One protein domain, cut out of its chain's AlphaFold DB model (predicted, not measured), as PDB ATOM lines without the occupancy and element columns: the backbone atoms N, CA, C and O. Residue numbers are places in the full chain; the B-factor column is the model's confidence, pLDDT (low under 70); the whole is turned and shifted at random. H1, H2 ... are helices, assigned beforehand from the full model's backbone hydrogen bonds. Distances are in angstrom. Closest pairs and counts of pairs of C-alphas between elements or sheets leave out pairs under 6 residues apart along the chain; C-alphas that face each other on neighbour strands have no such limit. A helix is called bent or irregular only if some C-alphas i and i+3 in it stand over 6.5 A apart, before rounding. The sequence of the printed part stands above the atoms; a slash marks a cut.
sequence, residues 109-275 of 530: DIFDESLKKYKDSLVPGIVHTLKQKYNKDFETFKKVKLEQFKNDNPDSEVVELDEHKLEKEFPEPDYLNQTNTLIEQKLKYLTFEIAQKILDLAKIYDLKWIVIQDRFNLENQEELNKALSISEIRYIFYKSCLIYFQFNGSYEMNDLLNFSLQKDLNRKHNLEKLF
ATOM      1  N   ASP A 109     141.100 159.722 211.636       77.00
ATOM      2  CA  ASP A 109     141.005 158.811 210.487       77.00
ATOM      3  C   ASP A 109     139.783 157.885 210.573       77.00
ATOM      4  O   ASP A 109     139.076 157.693 209.586       77.00
ATOM      5  N   ILE A 110     139.479 157.360 211.769       76.12
ATOM      6  CA  ILE A 110     138.282 156.529 211.999       76.12
ATOM      7  C   ILE A 110     137.017 157.364 211.786       76.12
ATOM      8  O   ILE A 110     136.028 156.886 211.227       76.12
ATOM      9  N   PHE A 111     137.045 158.629 212.212       77.94
ATOM     10  CA  PHE A 111     135.939 159.547 211.991       77.94
ATOM     11  C   PHE A 111     135.736 159.836 210.500       77.94
ATOM     12  O   PHE A 111     134.616 159.705 210.008       77.94
ATOM     13  N   ASP A 112     136.800 160.129 209.758       79.50
ATOM     14  CA  ASP A 112     136.722 160.404 208.322       79.50
ATOM     15  C   ASP A 112     136.283 159.160 207.521       79.50
ATOM     16  O   ASP A 112     135.466 159.267 206.598       79.50
ATOM     17  N   GLU A 113     136.720 157.962 207.919       81.62
ATOM     18  CA  GLU A 113     136.242 156.700 207.340       81.62
ATOM     19  C   GLU A 113     134.749 156.476 207.626       81.62
ATOM     20  O   GLU A 113     133.976 156.122 206.728       81.62
ATOM     21  N   SER A 114     134.314 156.724 208.864       75.50
ATOM     22  CA  SER A 114     132.907 156.599 209.254       75.50
ATOM     23  C   SER A 114     132.013 157.617 208.531       75.50
ATOM     24  O   SER A 114     130.915 157.274 208.087       75.50
ATOM     25  N   LEU A 115     132.513 158.838 208.309       79.19
ATOM     26  CA  LEU A 115     131.845 159.858 207.509       79.19
ATOM     27  C   LEU A 115     131.710 159.432 206.057       79.19
ATOM     28  O   LEU A 115     130.647 159.633 205.470       79.19
ATOM     29  N   LYS A 116     132.756 158.846 205.473       81.25
ATOM     30  CA  LYS A 116     132.715 158.358 204.094       81.25
ATOM     31  C   LYS A 116     131.661 157.262 203.932       81.25
ATOM     32  O   LYS A 116     130.773 157.406 203.097       81.25
ATOM     33  N   LYS A 117     131.659 156.257 204.815       80.69
ATOM     34  CA  LYS A 117     130.634 155.194 204.831       80.69
ATOM     35  C   LYS A 117     129.216 155.753 204.995       80.69
ATOM     36  O   LYS A 117     128.290 155.308 204.320       80.69
ATOM     37  N   TYR A 118     129.041 156.755 205.857       78.12
ATOM     38  CA  TYR A 118     127.750 157.419 206.040       78.12
ATOM     39  C   TYR A 118     127.308 158.199 204.795       78.12
ATOM     40  O   TYR A 118     126.142 158.116 204.403       78.12
ATOM     41  N   LYS A 119     128.223 158.932 204.145       78.69
ATOM     42  CA  LYS A 119     127.949 159.630 202.880       78.69
ATOM     43  C   LYS A 119     127.502 158.638 201.809       78.69
ATOM     44  O   LYS A 119     126.436 158.834 201.232       78.69
ATOM     45  N   ASP A 120     128.239 157.546 201.633       80.12
ATOM     46  CA  ASP A 120     127.941 156.519 200.630       80.12
ATOM     47  C   ASP A 120     126.562 155.871 200.864       80.12
ATOM     48  O   ASP A 120     125.816 155.630 199.916       80.12
ATOM     49  N   SER A 121     126.159 155.674 202.126       79.00
ATOM     50  CA  SER A 121     124.820 155.171 202.478       79.00
ATOM     51  C   SER A 121     123.685 156.161 202.168       79.00
ATOM     52  O   SER A 121     122.566 155.742 201.863       79.00
ATOM     53  N   LEU A 122     123.944 157.470 202.231       72.88
ATOM     54  CA  LEU A 122     122.935 158.509 201.996       72.88
ATOM     55  C   LEU A 122     122.710 158.832 200.515       72.88
ATOM     56  O   LEU A 122     121.616 159.288 200.160       72.88
ATOM     57  N   VAL A 123     123.717 158.617 199.665       75.94
ATOM     58  CA  VAL A 123     123.666 158.958 198.234       75.94
ATOM     59  C   VAL A 123     122.449 158.328 197.534       75.94
ATOM     60  O   VAL A 123     121.676 159.086 196.945       75.94
ATOM     61  N   PRO A 124     122.153 157.016 197.658       78.00
ATOM     62  CA  PRO A 124     121.016 156.406 196.960       78.00
ATOM     63  C   PRO A 124     119.660 157.008 197.353       78.00
ATOM     64  O   PRO A 124     118.801 157.240 196.500       78.00
ATOM     65  N   GLY A 125     119.470 157.308 198.642       77.56
ATOM     66  CA  GLY A 125     118.226 157.890 199.145       77.56
ATOM     67  C   GLY A 125     118.001 159.309 198.626       77.56
ATOM     68  O   GLY A 125     116.894 159.657 198.212       77.56
ATOM     69  N   ILE A 126     119.056 160.126 198.598       75.81
ATOM     70  CA  ILE A 126     118.965 161.506 198.112       75.81
ATOM     71  C   ILE A 126     118.769 161.521 196.594       75.81
ATOM     72  O   ILE A 126     117.872 162.225 196.127       75.81
ATOM     73  N   VAL A 127     119.510 160.701 195.839       79.44
ATOM     74  CA  VAL A 127     119.334 160.553 194.382       79.44
ATOM     75  C   VAL A 127     117.889 160.181 194.052       79.44
ATOM     76  O   VAL A 127     117.269 160.824 193.209       79.44
ATOM     77  N   HIS A 128     117.303 159.219 194.769       77.12
ATOM     78  CA  HIS A 128     115.905 158.841 194.566       77.12
ATOM     79  C   HIS A 128     114.937 160.007 194.831       77.12
ATOM     80  O   HIS A 128     114.023 160.243 194.042       77.12
ATOM     81  N   THR A 129     115.146 160.791 195.895       80.38
ATOM     82  CA  THR A 129     114.301 161.973 196.154       80.38
ATOM     83  C   THR A 129     114.465 163.074 195.106       80.38
ATOM     84  O   THR A 129     113.479 163.726 194.766       80.38
ATOM     85  N   LEU A 130     115.677 163.286 194.585       78.62
ATOM     86  CA  LEU A 130     115.922 164.252 193.515       78.62
ATOM     87  C   LEU A 130     115.268 163.795 192.214       78.62
ATOM     88  O   LEU A 130     114.575 164.590 191.590       78.62
ATOM     89  N   LYS A 131     115.373 162.507 191.877       82.19
ATOM     90  CA  LYS A 131     114.684 161.917 190.727       82.19
ATOM     91  C   LYS A 131     113.163 162.055 190.840       82.19
ATOM     92  O   LYS A 131     112.498 162.415 189.878       82.19
ATOM     93  N   GLN A 132     112.595 161.853 192.030       79.69
ATOM     94  CA  GLN A 132     111.163 162.084 192.259       79.69
ATOM     95  C   GLN A 132     110.749 163.549 192.088       79.69
ATOM     96  O   GLN A 132     109.643 163.807 191.614       79.69
ATOM     97  N   LYS A 133     111.589 164.502 192.509       82.56
ATOM     98  CA  LYS A 133     111.329 165.932 192.299       82.56
ATOM     99  C   LYS A 133     111.413 166.285 190.822       82.56
ATOM    100  O   LYS A 133     110.447 166.813 190.299       82.56
ATOM    101  N   TYR A 134     112.489 165.872 190.157       83.50
ATOM    102  CA  TYR A 134     112.672 166.042 188.720       83.50
ATOM    103  C   TYR A 134     111.478 165.496 187.931       83.50
ATOM    104  O   TYR A 134     110.914 166.211 187.117       83.50
ATOM    105  N   ASN A 135     111.005 164.284 188.243       83.44
ATOM    106  CA  ASN A 135     109.835 163.708 187.576       83.44
ATOM    107  C   ASN A 135     108.558 164.534 187.798       83.44
ATOM    108  O   ASN A 135     107.758 164.686 186.883       83.44
ATOM    109  N   LYS A 136     108.348 165.079 189.004       84.25
ATOM    110  CA  LYS A 136     107.199 165.958 189.277       84.25
ATOM    111  C   LYS A 136     107.306 167.273 188.513       84.25
ATOM    112  O   LYS A 136     106.315 167.712 187.940       84.25
ATOM    113  N   ASP A 137     108.492 167.867 188.497       81.75
ATOM    114  CA  ASP A 137     108.754 169.132 187.816       81.75
ATOM    115  C   ASP A 137     108.607 168.954 186.294       81.75
ATOM    116  O   ASP A 137     107.933 169.748 185.637       81.75
ATOM    117  N   PHE A 138     109.102 167.841 185.750       81.56
ATOM    118  CA  PHE A 138     108.926 167.445 184.354       81.56
ATOM    119  C   PHE A 138     107.447 167.244 183.983       81.56
ATOM    120  O   PHE A 138     106.988 167.764 182.970       81.56
ATOM    121  N   GLU A 139     106.660 166.576 184.832       78.25
ATOM    122  CA  GLU A 139     105.208 166.428 184.645       78.25
ATOM    123  C   GLU A 139     104.473 167.777 184.673       78.25
ATOM    124  O   GLU A 139     103.562 168.014 183.878       78.25
ATOM    125  N   THR A 140     104.866 168.695 185.562       81.25
ATOM    126  CA  THR A 140     104.290 170.050 185.570       81.25
ATOM    127  C   THR A 140     104.670 170.834 184.321       81.25
ATOM    128  O   THR A 140     103.811 171.487 183.734       81.25
ATOM    129  N   PHE A 141     105.912 170.712 183.856       77.94
ATOM    130  CA  PHE A 141     106.377 171.347 182.629       77.94
ATOM    131  C   PHE A 141     105.647 170.799 181.394       77.94
ATOM    132  O   PHE A 141     105.190 171.580 180.557       77.94
ATOM    133  N   LYS A 142     105.441 169.477 181.318       79.38
ATOM    134  CA  LYS A 142     104.647 168.817 180.267       79.38
ATOM    135  C   LYS A 142     103.211 169.345 180.246       79.38
ATOM    136  O   LYS A 142     102.699 169.654 179.173       79.38
ATOM    137  N   LYS A 143     102.581 169.519 181.414       79.19
ATOM    138  CA  LYS A 143     101.226 170.090 181.533       79.19
ATOM    139  C   LYS A 143     101.160 171.554 181.109       79.19
ATOM    140  O   LYS A 143     100.289 171.892 180.320       79.19
ATOM    141  N   VAL A 144     102.092 172.391 181.566       79.69
ATOM    142  CA  VAL A 144     102.139 173.819 181.203       79.69
ATOM    143  C   VAL A 144     102.350 173.995 179.701       79.69
ATOM    144  O   VAL A 144     101.652 174.789 179.076       79.69
ATOM    145  N   LYS A 145     103.248 173.215 179.091       76.88
ATOM    146  CA  LYS A 145     103.409 173.219 177.634       76.88
ATOM    147  C   LYS A 145     102.148 172.752 176.919       76.88
ATOM    148  O   LYS A 145     101.723 173.397 175.971       76.88
ATOM    149  N   LEU A 146     101.525 171.666 177.374       73.06
ATOM    150  CA  LEU A 146     100.281 171.172 176.783       73.06
ATOM    151  C   LEU A 146      99.148 172.211 176.875       73.06
ATOM    152  O   LEU A 146      98.359 172.334 175.944       73.06
ATOM    153  N   GLU A 147      99.071 172.968 177.970       72.81
ATOM    154  CA  GLU A 147      98.128 174.081 178.134       72.81
ATOM    155  C   GLU A 147      98.442 175.253 177.195       72.81
ATOM    156  O   GLU A 147      97.524 175.795 176.584       72.81
ATOM    157  N   GLN A 148      99.717 175.603 177.009       69.31
ATOM    158  CA  GLN A 148     100.138 176.612 176.027       69.31
ATOM    159  C   GLN A 148      99.765 176.192 174.595       69.31
ATOM    160  O   GLN A 148      99.115 176.953 173.885       69.31
ATOM    161  N   PHE A 149     100.040 174.942 174.211       62.97
ATOM    162  CA  PHE A 149      99.669 174.411 172.893       62.97
ATOM    163  C   PHE A 149      98.150 174.365 172.655       62.97
ATOM    164  O   PHE A 149      97.707 174.595 171.531       62.97
ATOM    165  N   LYS A 150      97.345 174.095 173.693       66.75
ATOM    166  CA  LYS A 150      95.872 174.133 173.608       66.75
ATOM    167  C   LYS A 150      95.321 175.550 173.450       66.75
ATOM    168  O   LYS A 150      94.296 175.724 172.800       66.75
ATOM    169  N   ASN A 151      95.982 176.543 174.037       62.56
ATOM    170  CA  ASN A 151      95.592 177.943 173.885       62.56
ATOM    171  C   ASN A 151      95.947 178.490 172.492       62.56
ATOM    172  O   ASN A 151      95.215 179.329 171.972       62.56
ATOM    173  N   ASP A 152      97.023 177.989 171.880       61.41
ATOM    174  CA  ASP A 152      97.495 178.444 170.568       61.41
ATOM    175  C   ASP A 152      96.759 177.783 169.378       61.41
ATOM    176  O   ASP A 152      96.757 178.344 168.285       61.41
ATOM    177  N   ASN A 153      96.111 176.620 169.561       58.88
ATOM    178  CA  ASN A 153      95.331 175.924 168.520       58.88
ATOM    179  C   ASN A 153      94.057 175.254 169.092       58.88
ATOM    180  O   ASN A 153      94.139 174.135 169.604       58.88
ATOM    181  N   PRO A 154      92.871 175.885 168.980       55.66
ATOM    182  CA  PRO A 154      91.635 175.378 169.586       55.66
ATOM    183  C   PRO A 154      90.937 174.225 168.831       55.66
ATOM    184  O   PRO A 154      90.115 173.545 169.442       55.66
ATOM    185  N   ASP A 155      91.270 173.959 167.558       54.00
ATOM    186  CA  ASP A 155      90.503 173.042 166.682       54.00
ATOM    187  C   ASP A 155      91.201 171.698 166.346       54.00
ATOM    188  O   ASP A 155      90.776 170.989 165.433       54.00
ATOM    189  N   SER A 156      92.252 171.298 167.075       49.94
ATOM    190  CA  SER A 156      93.021 170.071 166.779       49.94
ATOM    191  C   SER A 156      92.953 169.038 167.913       49.94
ATOM    192  O   SER A 156      93.424 169.290 169.023       49.94
ATOM    193  N   GLU A 157      92.431 167.840 167.632       51.66
ATOM    194  CA  GLU A 157      92.509 166.688 168.540       51.66
ATOM    195  C   GLU A 157      93.958 166.172 168.664       51.66
ATOM    196  O   GLU A 157      94.599 165.821 167.678       51.66
ATOM    197  N   VAL A 158      94.442 166.156 169.911       51.19
ATOM    198  CA  VAL A 158      95.586 165.413 170.479       51.19
ATOM    199  C   VAL A 158      96.770 165.163 169.529       51.19
ATOM    200  O   VAL A 158      96.909 164.094 168.945       51.19
ATOM    201  N   VAL A 159      97.708 166.113 169.482       50.38
ATOM    202  CA  VAL A 159      99.078 165.838 169.025       50.38
ATOM    203  C   VAL A 159      99.902 165.412 170.241       50.38
ATOM    204  O   VAL A 159     100.053 166.182 171.193       50.38
ATOM    205  N   GLU A 160     100.411 164.178 170.238       52.94
ATOM    206  CA  GLU A 160     101.418 163.725 171.203       52.94
ATOM    207  C   GLU A 160     102.639 164.651 171.120       52.94
ATOM    208  O   GLU A 160     103.277 164.782 170.079       52.94
ATOM    209  N   LEU A 161     102.942 165.347 172.218       54.41
ATOM    210  CA  LEU A 161     104.162 166.143 172.327       54.41
ATOM    211  C   LEU A 161     105.372 165.204 172.218       54.41
ATOM    212  O   LEU A 161     105.515 164.320 173.060       54.41
ATOM    213  N   ASP A 162     106.245 165.426 171.228       59.47
ATOM    214  CA  ASP A 162     107.512 164.697 171.059       59.47
ATOM    215  C   ASP A 162     108.318 164.710 172.374       59.47
ATOM    216  O   ASP A 162     108.940 165.720 172.728       59.47
ATOM    217  N   GLU A 163     108.349 163.584 173.090       57.31
ATOM    218  CA  GLU A 163     109.034 163.466 174.387       57.31
ATOM    219  C   GLU A 163     110.528 163.806 174.266       57.31
ATOM    220  O   GLU A 163     111.078 164.517 175.104       57.31
ATOM    221  N   HIS A 164     111.145 163.471 173.130       55.44
ATOM    222  CA  HIS A 164     112.538 163.799 172.819       55.44
ATOM    223  C   HIS A 164     112.838 165.295 172.622       55.44
ATOM    224  O   HIS A 164     113.991 165.712 172.769       55.44
ATOM    225  N   LYS A 165     111.845 166.130 172.276       59.72
ATOM    226  CA  LYS A 165     112.021 167.596 172.257       59.72
ATOM    227  C   LYS A 165     111.885 168.176 173.664       59.72
ATOM    228  O   LYS A 165     112.630 169.088 174.009       59.72
ATOM    229  N   LEU A 166     110.999 167.616 174.491       57.84
ATOM    230  CA  LEU A 166     110.874 167.997 175.901       57.84
ATOM    231  C   LEU A 166     112.121 167.624 176.719       57.84
ATOM    232  O   LEU A 166     112.577 168.441 177.512       57.84
ATOM    233  N   GLU A 167     112.703 166.448 176.490       60.06
ATOM    234  CA  GLU A 167     113.937 165.988 177.152       60.06
ATOM    235  C   GLU A 167     115.171 166.831 176.783       60.06
ATOM    236  O   GLU A 167     116.084 166.988 177.590       60.06
ATOM    237  N   LYS A 168     115.206 167.412 175.576       62.28
ATOM    238  CA  LYS A 168     116.279 168.339 175.168       62.28
ATOM    239  C   LYS A 168     116.163 169.716 175.814       62.28
ATOM    240  O   LYS A 168     117.183 170.360 176.039       62.28
ATOM    241  N   GLU A 169     114.946 170.176 176.085       60.84
ATOM    242  CA  GLU A 169     114.707 171.462 176.749       60.84
ATOM    243  C   GLU A 169     114.806 171.374 178.278       60.84
ATOM    244  O   GLU A 169     115.113 172.373 178.930       60.84
ATOM    245  N   PHE A 170     114.595 170.185 178.845       62.81
ATOM    246  CA  PHE A 170     114.768 169.907 180.266       62.81
ATOM    247  C   PHE A 170     115.740 168.729 180.447       62.81
ATOM    248  O   PHE A 170     115.300 167.596 180.623       62.81
ATOM    249  N   PRO A 171     117.062 168.966 180.336       71.44
ATOM    250  CA  PRO A 171     118.052 167.905 180.453       71.44
ATOM    251  C   PRO A 171     118.148 167.384 181.890       71.44
ATOM    252  O   PRO A 171     118.077 168.147 182.858       71.44
ATOM    253  N   GLU A 172     118.360 166.073 182.020       70.25
ATOM    254  CA  GLU A 172     118.492 165.414 183.314       70.25
ATOM    255  C   GLU A 172     119.728 165.952 184.066       70.25
ATOM    256  O   GLU A 172     120.842 165.920 183.531       70.25
ATOM    257  N   PRO A 173     119.565 166.482 185.293       74.81
ATOM    258  CA  PRO A 173     120.695 166.986 186.054       74.81
ATOM    259  C   PRO A 173     121.608 165.847 186.508       74.81
ATOM    260  O   PRO A 173     121.157 164.746 186.820       74.81
ATOM    261  N   ASP A 174     122.900 166.145 186.658       77.94
ATOM    262  CA  ASP A 174     123.824 165.228 187.317       77.94
ATOM    263  C   ASP A 174     123.501 165.141 188.817       77.94
ATOM    264  O   ASP A 174     123.925 165.962 189.646       77.94
ATOM    265  N   TYR A 175     122.706 164.131 189.166       71.19
ATOM    266  CA  TYR A 175     122.249 163.916 190.531       71.19
ATOM    267  C   TYR A 175     123.400 163.671 191.495       71.19
ATOM    268  O   TYR A 175     123.282 164.050 192.658       71.19
ATOM    269  N   LEU A 176     124.509 163.070 191.056       73.50
ATOM    270  CA  LEU A 176     125.599 162.725 191.962       73.50
ATOM    271  C   LEU A 176     126.270 163.997 192.490       73.50
ATOM    272  O   LEU A 176     126.409 164.172 193.701       73.50
ATOM    273  N   ASN A 177     126.556 164.948 191.604       74.94
ATOM    274  CA  ASN A 177     127.121 166.242 191.980       74.94
ATOM    275  C   ASN A 177     126.150 167.085 192.827       74.94
ATOM    276  O   ASN A 177     126.548 167.686 193.831       74.94
ATOM    277  N   GLN A 178     124.853 167.066 192.511       72.75
ATOM    278  CA  GLN A 178     123.838 167.725 193.344       72.75
ATOM    279  C   GLN A 178     123.693 167.072 194.726       72.75
ATOM    280  O   GLN A 178     123.519 167.763 195.730       72.75
ATOM    281  N   THR A 179     123.799 165.745 194.818       71.94
ATOM    282  CA  THR A 179     123.771 165.064 196.119       71.94
ATOM    283  C   THR A 179     124.992 165.406 196.955       71.94
ATOM    284  O   THR A 179     124.832 165.756 198.122       71.94
ATOM    285  N   ASN A 180     126.186 165.388 196.362       75.69
ATOM    286  CA  ASN A 180     127.431 165.682 197.061       75.69
ATOM    287  C   ASN A 180     127.456 167.122 197.580       75.69
ATOM    288  O   ASN A 180     127.735 167.329 198.757       75.69
ATOM    289  N   THR A 181     127.034 168.099 196.775       78.12
ATOM    290  CA  THR A 181     126.928 169.501 197.220       78.12
ATOM    291  C   THR A 181     125.920 169.682 198.361       78.12
ATOM    292  O   THR A 181     126.216 170.358 199.349       78.12
ATOM    293  N   LEU A 182     124.748 169.038 198.300       71.88
ATOM    294  CA  LEU A 182     123.759 169.078 199.388       71.88
ATOM    295  C   LEU A 182     124.254 168.386 200.664       71.88
ATOM    296  O   LEU A 182     123.942 168.820 201.778       71.88
ATOM    297  N   ILE A 183     124.998 167.292 200.517       73.56
ATOM    298  CA  ILE A 183     125.620 166.564 201.625       73.56
ATOM    299  C   ILE A 183     126.701 167.437 202.267       73.56
ATOM    300  O   ILE A 183     126.708 167.590 203.486       73.56
ATOM    301  N   GLU A 184     127.564 168.063 201.474       75.00
ATOM    302  CA  GLU A 184     128.614 168.966 201.951       75.00
ATOM    303  C   GLU A 184     128.038 170.183 202.673       75.00
ATOM    304  O   GLU A 184     128.489 170.511 203.770       75.00
ATOM    305  N   GLN A 185     126.973 170.793 202.150       73.62
ATOM    306  CA  GLN A 185     126.266 171.873 202.845       73.62
ATOM    307  C   GLN A 185     125.721 171.427 204.210       73.62
ATOM    308  O   GLN A 185     125.826 172.161 205.193       73.62
ATOM    309  N   LYS A 186     125.159 170.215 204.295       70.06
ATOM    310  CA  LYS A 186     124.609 169.659 205.546       70.06
ATOM    311  C   LYS A 186     125.677 169.194 206.534       70.06
ATOM    312  O   LYS A 186     125.395 169.137 207.731       70.06
ATOM    313  N   LEU A 187     126.856 168.819 206.044       72.75
ATOM    314  CA  LEU A 187     127.973 168.311 206.843       72.75
ATOM    315  C   LEU A 187     129.058 169.363 207.090       72.75
ATOM    316  O   LEU A 187     130.024 169.061 207.779       72.75
ATOM    317  N   LYS A 188     128.885 170.600 206.610       73.62
ATOM    318  CA  LYS A 188     129.848 171.700 206.777       73.62
ATOM    319  C   LYS A 188     130.303 171.900 208.228       73.62
ATOM    320  O   LYS A 188     131.456 172.229 208.468       73.62
ATOM    321  N   TYR A 189     129.399 171.701 209.184       68.19
ATOM    322  CA  TYR A 189     129.662 171.899 210.613       68.19
ATOM    323  C   TYR A 189     130.145 170.636 211.338       68.19
ATOM    324  O   TYR A 189     130.455 170.691 212.524       68.19
ATOM    325  N   LEU A 190     130.185 169.494 210.650       75.94
ATOM    326  CA  LEU A 190     130.588 168.217 211.220       75.94
ATOM    327  C   LEU A 190     132.082 167.989 210.964       75.94
ATOM    328  O   LEU A 190     132.471 167.144 210.160       75.94
ATOM    329  N   THR A 191     132.916 168.780 211.631       80.56
ATOM    330  CA  THR A 191     134.359 168.538 211.685       80.56
ATOM    331  C   THR A 191     134.699 167.703 212.917       80.56
ATOM    332  O   THR A 191     133.982 167.729 213.919       80.56
ATOM    333  N   PHE A 192     135.798 166.947 212.841       81.00
ATOM    334  CA  PHE A 192     136.243 166.071 213.927       81.00
ATOM    335  C   PHE A 192     136.467 166.837 215.236       81.00
ATOM    336  O   PHE A 192     135.947 166.449 216.277       81.00
ATOM    337  N   GLU A 193     137.189 167.956 215.168       83.88
ATOM    338  CA  GLU A 193     137.531 168.759 216.341       83.88
ATOM    339  C   GLU A 193     136.284 169.319 217.035       83.88
ATOM    340  O   GLU A 193     136.135 169.193 218.250       83.88
ATOM    341  N   ILE A 194     135.339 169.856 216.258       82.88
ATOM    342  CA  ILE A 194     134.074 170.375 216.785       82.88
ATOM    343  C   ILE A 194     133.252 169.248 217.411       82.88
ATOM    344  O   ILE A 194     132.720 169.405 218.511       82.88
ATOM    345  N   ALA A 195     133.151 168.102 216.731       85.19
ATOM    346  CA  ALA A 195     132.409 166.957 217.240       85.19
ATOM    347  C   ALA A 195     133.011 166.439 218.555       85.19
ATOM    348  O   ALA A 195     132.264 166.188 219.502       85.19
ATOM    349  N   GLN A 196     134.338 166.342 218.651       85.88
ATOM    350  CA  GLN A 196     135.024 165.904 219.863       85.88
ATOM    351  C   GLN A 196     134.829 166.892 221.018       85.88
ATOM    352  O   GLN A 196     134.386 166.473 222.089       85.88
ATOM    353  N   LYS A 197     135.042 168.199 220.789       85.69
ATOM    354  CA  LYS A 197     134.780 169.244 221.798       85.69
ATOM    355  C   LYS A 197     133.336 169.157 222.316       85.69
ATOM    356  O   LYS A 197     133.106 169.172 223.523       85.69
ATOM    357  N   ILE A 198     132.346 168.990 221.430       87.06
ATOM    358  CA  ILE A 198     130.931 168.858 221.824       87.06
ATOM    359  C   ILE A 198     130.677 167.579 222.638       87.06
ATOM    360  O   ILE A 198     129.917 167.626 223.607       87.06
ATOM    361  N   LEU A 199     131.289 166.448 222.277       87.44
ATOM    362  CA  LEU A 199     131.153 165.187 223.019       87.44
ATOM    363  C   LEU A 199     131.784 165.277 224.416       87.44
ATOM    364  O   LEU A 199     131.191 164.802 225.391       87.44
ATOM    365  N   ASP A 200     132.932 165.939 224.534       87.88
ATOM    366  CA  ASP A 200     133.607 166.159 225.813       87.88
ATOM    367  C   ASP A 200     132.800 167.104 226.713       87.88
ATOM    368  O   ASP A 200     132.531 166.783 227.875       87.88
ATOM    369  N   LEU A 201     132.295 168.214 226.166       87.81
ATOM    370  CA  LEU A 201     131.388 169.114 226.886       87.81
ATOM    371  C   LEU A 201     130.094 168.399 227.303       87.81
ATOM    372  O   LEU A 201     129.616 168.583 228.424       87.81
ATOM    373  N   ALA A 202     129.539 167.539 226.445       87.56
ATOM    374  CA  ALA A 202     128.358 166.742 226.762       87.56
ATOM    375  C   ALA A 202     128.589 165.791 227.946       87.56
ATOM    376  O   ALA A 202     127.681 165.611 228.764       87.56
ATOM    377  N   LYS A 203     129.798 165.230 228.062       84.44
ATOM    378  CA  LYS A 203     130.211 164.366 229.175       84.44
ATOM    379  C   LYS A 203     130.427 165.145 230.475       84.44
ATOM    380  O   LYS A 203     130.094 164.634 231.539       84.44
ATOM    381  N   ILE A 204     130.978 166.356 230.407       85.06
ATOM    382  CA  ILE A 204     131.228 167.192 231.594       85.06
ATOM    383  C   ILE A 204     129.916 167.767 232.151       85.06
ATOM    384  O   ILE A 204     129.729 167.827 233.369       85.06
ATOM    385  N   TYR A 205     129.004 168.176 231.266       85.00
ATOM    386  CA  TYR A 205     127.803 168.938 231.622       85.00
ATOM    387  C   TYR A 205     126.495 168.133 231.600       85.00
ATOM    388  O   TYR A 205     125.419 168.735 231.648       85.00
ATOM    389  N   ASP A 206     126.557 166.799 231.537       81.81
ATOM    390  CA  ASP A 206     125.393 165.897 231.512       81.81
ATOM    391  C   ASP A 206     124.308 166.334 230.506       81.81
ATOM    392  O   ASP A 206     123.123 166.428 230.837       81.81
ATOM    393  N   LEU A 207     124.710 166.664 229.273       85.31
ATOM    394  CA  LEU A 207     123.804 167.073 228.182       85.31
ATOM    395  C   LEU A 207     122.958 168.335 228.464       85.31
ATOM    396  O   LEU A 207     121.927 168.562 227.820       85.31
ATOM    397  N   LYS A 208     123.385 169.212 229.380       86.25
ATOM    398  CA  LYS A 208     122.759 170.532 229.573       86.25
ATOM    399  C   LYS A 208     123.092 171.470 228.410       86.25
ATOM    400  O   LYS A 208     124.005 172.288 228.485       86.25
ATOM    401  N   TRP A 209     122.302 171.378 227.342       86.62
ATOM    402  CA  TRP A 209     122.541 172.047 226.055       86.62
ATOM    403  C   TRP A 209     122.763 173.562 226.117       86.62
ATOM    404  O   TRP A 209     123.527 174.081 225.316       86.62
ATOM    405  N   ILE A 210     122.111 174.263 227.048       86.31
ATOM    406  CA  ILE A 210     122.246 175.722 227.200       86.31
ATOM    407  C   ILE A 210     123.665 176.076 227.666       86.31
ATOM    408  O   ILE A 210     124.299 176.961 227.110       86.31
ATOM    409  N   VAL A 211     124.185 175.328 228.644       85.69
ATOM    410  CA  VAL A 211     125.545 175.513 229.173       85.69
ATOM    411  C   VAL A 211     126.580 175.086 228.139       85.69
ATOM    412  O   VAL A 211     127.576 175.772 227.948       85.69
ATOM    413  N   ILE A 212     126.326 173.969 227.450       87.50
ATOM    414  CA  ILE A 212     127.205 173.480 226.384       87.50
ATOM    415  C   ILE A 212     127.308 174.520 225.270       87.50
ATOM    416  O   ILE A 212     128.410 174.801 224.825       87.50
ATOM    417  N   GLN A 213     126.190 175.118 224.847       88.00
ATOM    418  CA  GLN A 213     126.194 176.165 223.828       88.00
ATOM    419  C   GLN A 213     127.002 177.381 224.264       88.00
ATOM    420  O   GLN A 213     127.805 177.880 223.483       88.00
ATOM    421  N   ASP A 214     126.784 177.853 225.487       87.50
ATOM    422  CA  ASP A 214     127.487 179.016 226.020       87.50
ATOM    423  C   ASP A 214     129.006 178.780 226.051       87.50
ATOM    424  O   ASP A 214     129.769 179.527 225.443       87.50
ATOM    425  N   ARG A 215     129.444 177.660 226.640       84.69
ATOM    426  CA  ARG A 215     130.866 177.283 226.725       84.69
ATOM    427  C   ARG A 215     131.494 177.026 225.361       84.69
ATOM    428  O   ARG A 215     132.578 177.523 225.088       84.69
ATOM    429  N   PHE A 216     130.790 176.307 224.490       82.69
ATOM    430  CA  PHE A 216     131.264 176.028 223.139       82.69
ATOM    431  C   PHE A 216     131.431 177.313 222.328       82.69
ATOM    432  O   PHE A 216     132.414 177.464 221.607       82.69
ATOM    433  N   ASN A 217     130.484 178.247 222.442       79.81
ATOM    434  CA  ASN A 217     130.584 179.518 221.744       79.81
ATOM    435  C   ASN A 217     131.730 180.354 222.300       79.81
ATOM    436  O   ASN A 217     132.438 180.922 221.489       79.81
ATOM    437  N   LEU A 218     131.948 180.396 223.620       74.62
ATOM    438  CA  LEU A 218     133.081 181.107 224.228       74.62
ATOM    439  C   LEU A 218     134.439 180.577 223.745       74.62
ATOM    440  O   LEU A 218     135.326 181.370 223.451       74.62
ATOM    441  N   GLU A 219     134.595 179.257 223.642       68.00
ATOM    442  CA  GLU A 219     135.857 178.625 223.238       68.00
ATOM    443  C   GLU A 219     136.133 178.721 221.729       68.00
ATOM    444  O   GLU A 219     137.290 178.755 221.329       68.00
ATOM    445  N   ASN A 220     135.095 178.784 220.884       65.81
ATOM    446  CA  ASN A 220     135.238 178.716 219.423       65.81
ATOM    447  C   ASN A 220     134.854 180.020 218.693       65.81
ATOM    448  O   ASN A 220     134.578 179.985 217.489       65.81
ATOM    449  N   GLN A 221     134.822 181.173 219.381       61.38
ATOM    450  CA  GLN A 221     134.515 182.465 218.734       61.38
ATOM    451  C   GLN A 221     135.501 182.799 217.607       61.38
ATOM    452  O   GLN A 221     135.087 183.347 216.587       61.38
ATOM    453  N   GLU A 222     136.774 182.437 217.772       58.69
ATOM    454  CA  GLU A 222     137.845 182.751 216.819       58.69
ATOM    455  C   GLU A 222     137.833 181.836 215.582       58.69
ATOM    456  O   GLU A 222     138.152 182.276 214.480       58.69
ATOM    457  N   GLU A 223     137.412 180.577 215.732       59.81
ATOM    458  CA  GLU A 223     137.445 179.583 214.651       59.81
ATOM    459  C   GLU A 223     136.203 179.625 213.755       59.81
ATOM    460  O   GLU A 223     136.287 179.314 212.564       59.81
ATOM    461  N   LEU A 224     135.033 179.985 214.302       59.81
ATOM    462  CA  LEU A 224     133.770 179.751 213.602       59.81
ATOM    463  C   LEU A 224     133.051 180.984 213.055       59.81
ATOM    464  O   LEU A 224     132.098 180.805 212.292       59.81
ATOM    465  N   ASN A 225     133.469 182.210 213.398       57.22
ATOM    466  CA  ASN A 225     132.862 183.489 212.965       57.22
ATOM    467  C   ASN A 225     131.323 183.599 213.139       57.22
ATOM    468  O   ASN A 225     130.708 184.581 212.724       57.22
ATOM    469  N   LYS A 226     130.673 182.592 213.735       66.31
ATOM    470  CA  LYS A 226     129.230 182.462 213.912       66.31
ATOM    471  C   LYS A 226     128.963 181.647 215.173       66.31
ATOM    472  O   LYS A 226     129.406 180.507 215.286       66.31
ATOM    473  N   ALA A 227     128.180 182.218 216.084       68.88
ATOM    474  CA  ALA A 227     127.670 181.495 217.241       68.88
ATOM    475  C   ALA A 227     126.740 180.368 216.776       68.88
ATOM    476  O   ALA A 227     125.775 180.614 216.042       68.88
ATOM    477  N   LEU A 228     127.018 179.139 217.209       76.00
ATOM    478  CA  LEU A 228     126.144 178.012 216.909       76.00
ATOM    479  C   LEU A 228     124.865 178.106 217.733       76.00
ATOM    480  O   LEU A 228     124.870 178.438 218.926       76.00
ATOM    481  N   SER A 229     123.753 177.772 217.089       84.44
ATOM    482  CA  SER A 229     122.468 177.597 217.755       84.44
ATOM    483  C   SER A 229     122.431 176.283 218.542       84.44
ATOM    484  O   SER A 229     123.067 175.294 218.172       84.44
ATOM    485  N   ILE A 230     121.597 176.227 219.584       86.00
ATOM    486  CA  ILE A 230     121.319 175.003 220.360       86.00
ATOM    487  C   ILE A 230     120.951 173.842 219.432       86.00
ATOM    488  O   ILE A 230     121.428 172.721 219.605       86.00
ATOM    489  N   SER A 231     120.093 174.103 218.442       85.50
ATOM    490  CA  SER A 231     119.631 173.074 217.510       85.50
ATOM    491  C   SER A 231     120.751 172.585 216.587       85.50
ATOM    492  O   SER A 231     120.760 171.411 216.226       85.50
ATOM    493  N   GLU A 232     121.716 173.444 216.242       85.25
ATOM    494  CA  GLU A 232     122.884 173.072 215.431       85.25
ATOM    495  C   GLU A 232     123.855 172.198 216.243       85.25
ATOM    496  O   GLU A 232     124.260 171.142 215.765       85.25
ATOM    497  N   ILE A 233     124.140 172.551 217.503       86.50
ATOM    498  CA  ILE A 233     124.981 171.733 218.403       86.50
ATOM    499  C   ILE A 233     124.352 170.362 218.650       86.50
ATOM    500  O   ILE A 233     125.029 169.338 218.556       86.50
ATOM    501  N   ARG A 234     123.040 170.320 218.911       87.69
ATOM    502  CA  ARG A 234     122.306 169.053 219.043       87.69
ATOM    503  C   ARG A 234     122.395 168.228 217.770       87.69
ATOM    504  O   ARG A 234     122.623 167.025 217.847       87.69
ATOM    505  N   TYR A 235     122.236 168.861 216.609       86.50
ATOM    506  CA  TYR A 235     122.371 168.178 215.328       86.50
ATOM    507  C   TYR A 235     123.750 167.538 215.175       86.50
ATOM    508  O   TYR A 235     123.815 166.354 214.850       86.50
ATOM    509  N   ILE A 236     124.823 168.272 215.470       85.69
ATOM    510  CA  ILE A 236     126.195 167.753 215.401       85.69
ATOM    511  C   ILE A 236     126.375 166.573 216.361       85.69
ATOM    512  O   ILE A 236     126.835 165.514 215.937       85.69
ATOM    513  N   PHE A 237     125.944 166.713 217.618       87.94
ATOM    514  CA  PHE A 237     126.029 165.644 218.614       87.94
ATOM    515  C   PHE A 237     125.282 164.383 218.158       87.94
ATOM    516  O   PHE A 237     125.891 163.329 217.994       87.94
ATOM    517  N   TYR A 238     123.982 164.473 217.868       87.50
ATOM    518  CA  TYR A 238     123.190 163.295 217.499       87.50
ATOM    519  C   TYR A 238     123.671 162.656 216.195       87.50
ATOM    520  O   TYR A 238     123.674 161.430 216.082       87.50
ATOM    521  N   LYS A 239     124.138 163.459 215.229       84.50
ATOM    522  CA  LYS A 239     124.739 162.935 213.998       84.50
ATOM    523  C   LYS A 239     126.062 162.234 214.248       84.50
ATOM    524  O   LYS A 239     126.240 161.139 213.726       84.50
ATOM    525  N   SER A 240     126.947 162.802 215.063       84.56
ATOM    526  CA  SER A 240     128.196 162.134 215.438       84.56
ATOM    527  C   SER A 240     127.931 160.796 216.138       84.56
ATOM    528  O   SER A 240     128.549 159.792 215.790       84.56
ATOM    529  N   CYS A 241     126.939 160.729 217.032       84.00
ATOM    530  CA  CYS A 241     126.565 159.477 217.682       84.00
ATOM    531  C   CYS A 241     126.027 158.461 216.675       84.00
ATOM    532  O   CYS A 241     126.442 157.308 216.692       84.00
ATOM    533  N   LEU A 242     125.136 158.885 215.778       83.38
ATOM    534  CA  LEU A 242     124.579 158.021 214.741       83.38
ATOM    535  C   LEU A 242     125.683 157.423 213.860       83.38
ATOM    536  O   LEU A 242     125.690 156.217 213.630       83.38
ATOM    537  N   ILE A 243     126.642 158.241 213.424       81.31
ATOM    538  CA  ILE A 243     127.780 157.792 212.611       81.31
ATOM    539  C   ILE A 243     128.609 156.745 213.364       81.31
ATOM    540  O   ILE A 243     128.955 155.706 212.800       81.31
ATOM    541  N   TYR A 244     128.871 156.975 214.651       82.62
ATOM    542  CA  TYR A 244     129.582 156.018 215.493       82.62
ATOM    543  C   TYR A 244     128.841 154.677 215.622       82.62
ATOM    544  O   TYR A 244     129.439 153.613 215.466       82.62
ATOM    545  N   PHE A 245     127.527 154.704 215.868       80.06
ATOM    546  CA  PHE A 245     126.737 153.477 216.016       80.06
ATOM    547  C   PHE A 245     126.600 152.696 214.708       80.06
ATOM    548  O   PHE A 245     126.654 151.465 214.731       80.06
ATOM    549  N   GLN A 246     126.494 153.389 213.573       79.69
ATOM    550  CA  GLN A 246     126.509 152.754 212.257       79.69
ATOM    551  C   GLN A 246     127.853 152.095 211.953       79.69
ATOM    552  O   GLN A 246     127.875 150.973 211.455       79.69
ATOM    553  N   PHE A 247     128.963 152.752 212.297       78.12
ATOM    554  CA  PHE A 247     130.292 152.164 212.143       78.12
ATOM    555  C   PHE A 247     130.454 150.890 212.986       78.12
ATOM    556  O   PHE A 247     130.984 149.894 212.503       78.12
ATOM    557  N   ASN A 248     129.917 150.888 214.209       77.38
ATOM    558  CA  ASN A 248     129.942 149.728 215.104       77.38
ATOM    559  C   ASN A 248     128.883 148.653 214.776       77.38
ATOM    560  O   ASN A 248     128.774 147.668 215.504       77.38
ATOM    561  N   GLY A 249     128.066 148.836 213.731       73.12
ATOM    562  CA  GLY A 249     127.025 147.881 213.328       73.12
ATOM    563  C   GLY A 249     125.828 147.775 214.284       73.12
ATOM    564  O   GLY A 249     125.048 146.830 214.188       73.12
ATOM    565  N   SER A 250     125.660 148.726 215.207       72.69
ATOM    566  CA  SER A 250     124.549 148.755 216.167       72.69
ATOM    567  C   SER A 250     123.391 149.592 215.618       72.69
ATOM    568  O   SER A 250     123.341 150.806 215.811       72.69
ATOM    569  N   TYR A 251     122.455 148.957 214.908       66.44
ATOM    570  CA  TYR A 251     121.374 149.671 214.209       66.44
ATOM    571  C   TYR A 251     120.158 150.019 215.079       66.44
ATOM    572  O   TYR A 251     119.389 150.904 214.712       66.44
ATOM    573  N   GLU A 252     119.996 149.367 216.231       66.00
ATOM    574  CA  GLU A 252     118.820 149.477 217.116       66.00
ATOM    575  C   GLU A 252     118.543 150.915 217.592       66.00
ATOM    576  O   GLU A 252     117.406 151.279 217.880       66.00
ATOM    577  N   MET A 253     119.578 151.757 217.629       63.88
ATOM    578  CA  MET A 253     119.509 153.127 218.149       63.88
ATOM    579  C   MET A 253     119.339 154.189 217.056       63.88
ATOM    580  O   MET A 253     119.188 155.371 217.371       63.88
ATOM    581  N   ASN A 254     119.355 153.805 215.776       71.81
ATOM    582  CA  ASN A 254     119.312 154.769 214.672       71.81
ATOM    583  C   ASN A 254     118.003 155.563 214.638       71.81
ATOM    584  O   ASN A 254     118.026 156.761 214.354       71.81
ATOM    585  N   ASP A 255     116.885 154.928 214.989       73.81
ATOM    586  CA  ASP A 255     115.578 155.585 215.029       73.81
ATOM    587  C   ASP A 255     115.508 156.637 216.142       73.81
ATOM    588  O   ASP A 255     115.007 157.742 215.927       73.81
ATOM    589  N   LEU A 256     116.080 156.333 217.312       76.56
ATOM    590  CA  LEU A 256     116.135 157.250 218.455       76.56
ATOM    591  C   LEU A 256     117.097 158.423 218.215       76.56
ATOM    592  O   LEU A 256     116.873 159.525 218.717       76.56
ATOM    593  N   LEU A 257     118.159 158.201 217.439       76.25
ATOM    594  CA  LEU A 257     119.182 159.200 217.117       76.25
ATOM    595  C   LEU A 257     118.874 160.001 215.843       76.25
ATOM    596  O   LEU A 257     119.667 160.861 215.449       76.25
ATOM    597  N   ASN A 258     117.730 159.761 215.194       78.25
ATOM    598  CA  ASN A 258     117.339 160.461 213.974       78.25
ATOM    599  C   ASN A 258     116.862 161.894 214.262       78.25
ATOM    600  O   ASN A 258     115.675 162.227 214.199       78.25
ATOM    601  N   PHE A 259     117.815 162.773 214.566       75.62
ATOM    602  CA  PHE A 259     117.565 164.193 214.750       75.62
ATOM    603  C   PHE A 259     117.675 164.946 213.419       75.62
ATOM    604  O   PHE A 259     118.716 164.948 212.754       75.62
ATOM    605  N   SER A 260     116.599 165.638 213.040       78.81
ATOM    606  CA  SER A 260     116.587 166.535 211.883       78.81
ATOM    607  C   SER A 260     116.489 167.991 212.327       78.81
ATOM    608  O   SER A 260     115.494 168.377 212.947       78.81
ATOM    609  N   LEU A 261     117.464 168.807 211.922       82.94
ATOM    610  CA  LEU A 261     117.529 170.235 212.249       82.94
ATOM    611  C   LEU A 261     116.252 170.993 211.845       82.94
ATOM    612  O   LEU A 261     115.711 171.764 212.628       82.94
ATOM    613  N   GLN A 262     115.721 170.719 210.650       83.25
ATOM    614  CA  GLN A 262     114.543 171.411 210.114       83.25
ATOM    615  C   GLN A 262     113.278 171.176 210.948       83.25
ATOM    616  O   GLN A 262     112.524 172.111 211.197       83.25
ATOM    617  N   LYS A 263     113.049 169.947 211.432       85.38
ATOM    618  CA  LYS A 263     111.887 169.670 212.292       85.38
ATOM    619  C   LYS A 263     112.008 170.373 213.639       85.38
ATOM    620  O   LYS A 263     110.997 170.841 214.146       85.38
ATOM    621  N   ASP A 264     113.211 170.466 214.206       84.38
ATOM    622  CA  ASP A 264     113.406 171.149 215.489       84.38
ATOM    623  C   ASP A 264     113.257 172.671 215.351       84.38
ATOM    624  O   ASP A 264     112.596 173.285 216.184       84.38
ATOM    625  N   LEU A 265     113.755 173.265 214.259       87.38
ATOM    626  CA  LEU A 265     113.523 174.681 213.944       87.38
ATOM    627  C   LEU A 265     112.039 174.979 213.709       87.38
ATOM    628  O   LEU A 265     111.507 175.914 214.300       87.38
ATOM    629  N   ASN A 266     111.346 174.151 212.923       89.69
ATOM    630  CA  ASN A 266     109.905 174.301 212.707       89.69
ATOM    631  C   ASN A 266     109.121 174.128 214.011       89.69
ATOM    632  O   ASN A 266     108.178 174.869 214.270       89.69
ATOM    633  N   ARG A 267     109.526 173.182 214.865       89.06
ATOM    634  CA  ARG A 267     108.929 172.999 216.190       89.06
ATOM    635  C   ARG A 267     109.147 174.225 217.068       89.06
ATOM    636  O   ARG A 267     108.200 174.664 217.709       89.06
ATOM    637  N   LYS A 268     110.358 174.787 217.082       90.12
ATOM    638  CA  LYS A 268     110.670 176.020 217.810       90.12
ATOM    639  C   LYS A 268     109.814 177.181 217.306       90.12
ATOM    640  O   LYS A 268     109.162 177.821 218.116       90.12
ATOM    641  N   HIS A 269     109.733 177.381 215.994       90.56
ATOM    642  CA  HIS A 269     108.888 178.413 215.383       90.56
ATOM    643  C   HIS A 269     107.408 178.234 215.729       90.56
ATOM    644  O   HIS A 269     106.720 179.190 216.063       90.56
ATOM    645  N   ASN A 270     106.907 176.998 215.709       91.56
ATOM    646  CA  ASN A 270     105.531 176.706 216.102       91.56
ATOM    647  C   ASN A 270     105.287 176.999 217.586       91.56
ATOM    648  O   ASN A 270     104.223 177.500 217.933       91.56
ATOM    649  N   LEU A 271     106.259 176.714 218.456       89.94
ATOM    650  CA  LEU A 271     106.183 177.051 219.877       89.94
ATOM    651  C   LEU A 271     106.264 178.558 220.115       89.94
ATOM    652  O   LEU A 271     105.509 179.063 220.931       89.94
ATOM    653  N   GLU A 272     107.127 179.277 219.399       92.75
ATOM    654  CA  GLU A 272     107.202 180.741 219.460       92.75
ATOM    655  C   GLU A 272     105.893 181.369 218.994       92.75
ATOM    656  O   GLU A 272     105.373 182.260 219.658       92.75
ATOM    657  N   LYS A 273     105.306 180.849 217.910       89.88
ATOM    658  CA  LYS A 273     103.961 181.231 217.486       89.88
ATOM    659  C   LYS A 273     102.951 180.981 218.592       89.88
ATOM    660  O   LYS A 273     102.282 181.925 218.965       89.88
ATOM    661  N   LEU A 274     102.872 179.758 219.129       87.62
ATOM    662  CA  LEU A 274     101.946 179.382 220.208       87.62
ATOM    663  C   LEU A 274     102.108 180.254 221.455       87.62
ATOM    664  O   LEU A 274     101.113 180.633 222.063       87.62
ATOM    665  N   PHE A 275     103.346 180.570 221.821       92.00
ATOM    666  CA  PHE A 275     103.666 181.411 222.966       92.00
ATOM    667  C   PHE A 275     103.253 182.868 222.738       92.00
ATOM    668  O   PHE A 275     102.740 183.506 223.650       92.00
TER     669      PHE A 275
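This is residues 109 to 275 of the 530 residues of the protein "SWR1-complex protein 4" of Hanseniaspora uvarum (UniProt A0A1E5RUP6). A helical head has one long arm: H1a, H4, H5 and H8 pack on H7 in the head, H1b runs out as the arm, and residues 153 to 187, with H2 and H3, fold back along it. Residues 151 to 157 stick out at the arm's far tip, and residues 269 to 275 of H8 stick out from the head. The printed part has 167 residues with eight named helices, H1 to H8 in chain order, and no named strand: all helix. It is only just loose, close to extended, with a radius of gyration of the C-alphas of 22.9 A, and elongated, spanning 77 by 43 by 35 A.

H1, residues 109 to 152, begins at C-alpha 109 (141.005, 158.811, 210.487); by its hydrogen bonds it was assigned as one helix, but it is bent, with C-alphas 121 and 124 6.8 A apart. Its arms are H1a, residues 109 to 121, and H1b, residues 124 to 152, 41.7 A long. H2 is residues 163 to 169, H3 175 to 187, H4 192 to 204, H5 209 to 219 and H6 221 to 224. H7, residues 230 to 247, is 25.9 A long; H8, residues 261 to 275, is 20.8 A long and ends at C-alpha 275 (103.666, 181.411, 222.966).

H7 is the hub. It touches H1a about perpendicular at 90 degrees, the closest C-alphas being Ser 114 and Phe 247, 5.9 A. It also touches H4, closest C-alphas Ala 195 and Ile 236, 6.5 A, and H5, closest Gln 213 and Ile 230, 6.1 A. H7 and H8 form a hairpin at a shallow tilt of 33 degrees, only just short of steep; their closest C-alphas are Tyr 235 and Leu 261, 6.1 A. H1b touches H3, closest C-alphas Val 127 and Tyr 175, 5.9 A. H2 is close to H1b but not clearly touching; H5 and H6 meet only through their link. Every O i to N i+4 pair is within hydrogen-bond range in H1a, H1b, H2, H3, H4, H5, H7 and H8; H6, with 4 residues, is too short for such a pair, and its one O i to N i+3 pair is not within range.

The farthest C-alphas, Asp 155 and Ile 204, are 76.9 A apart. The printed part has no cut; the link H7 to H8 is long. Mean pLDDT of the printed part is 76.5; residues 148 to 170, 189, 219 to 227 and 251 to 253 are under 70.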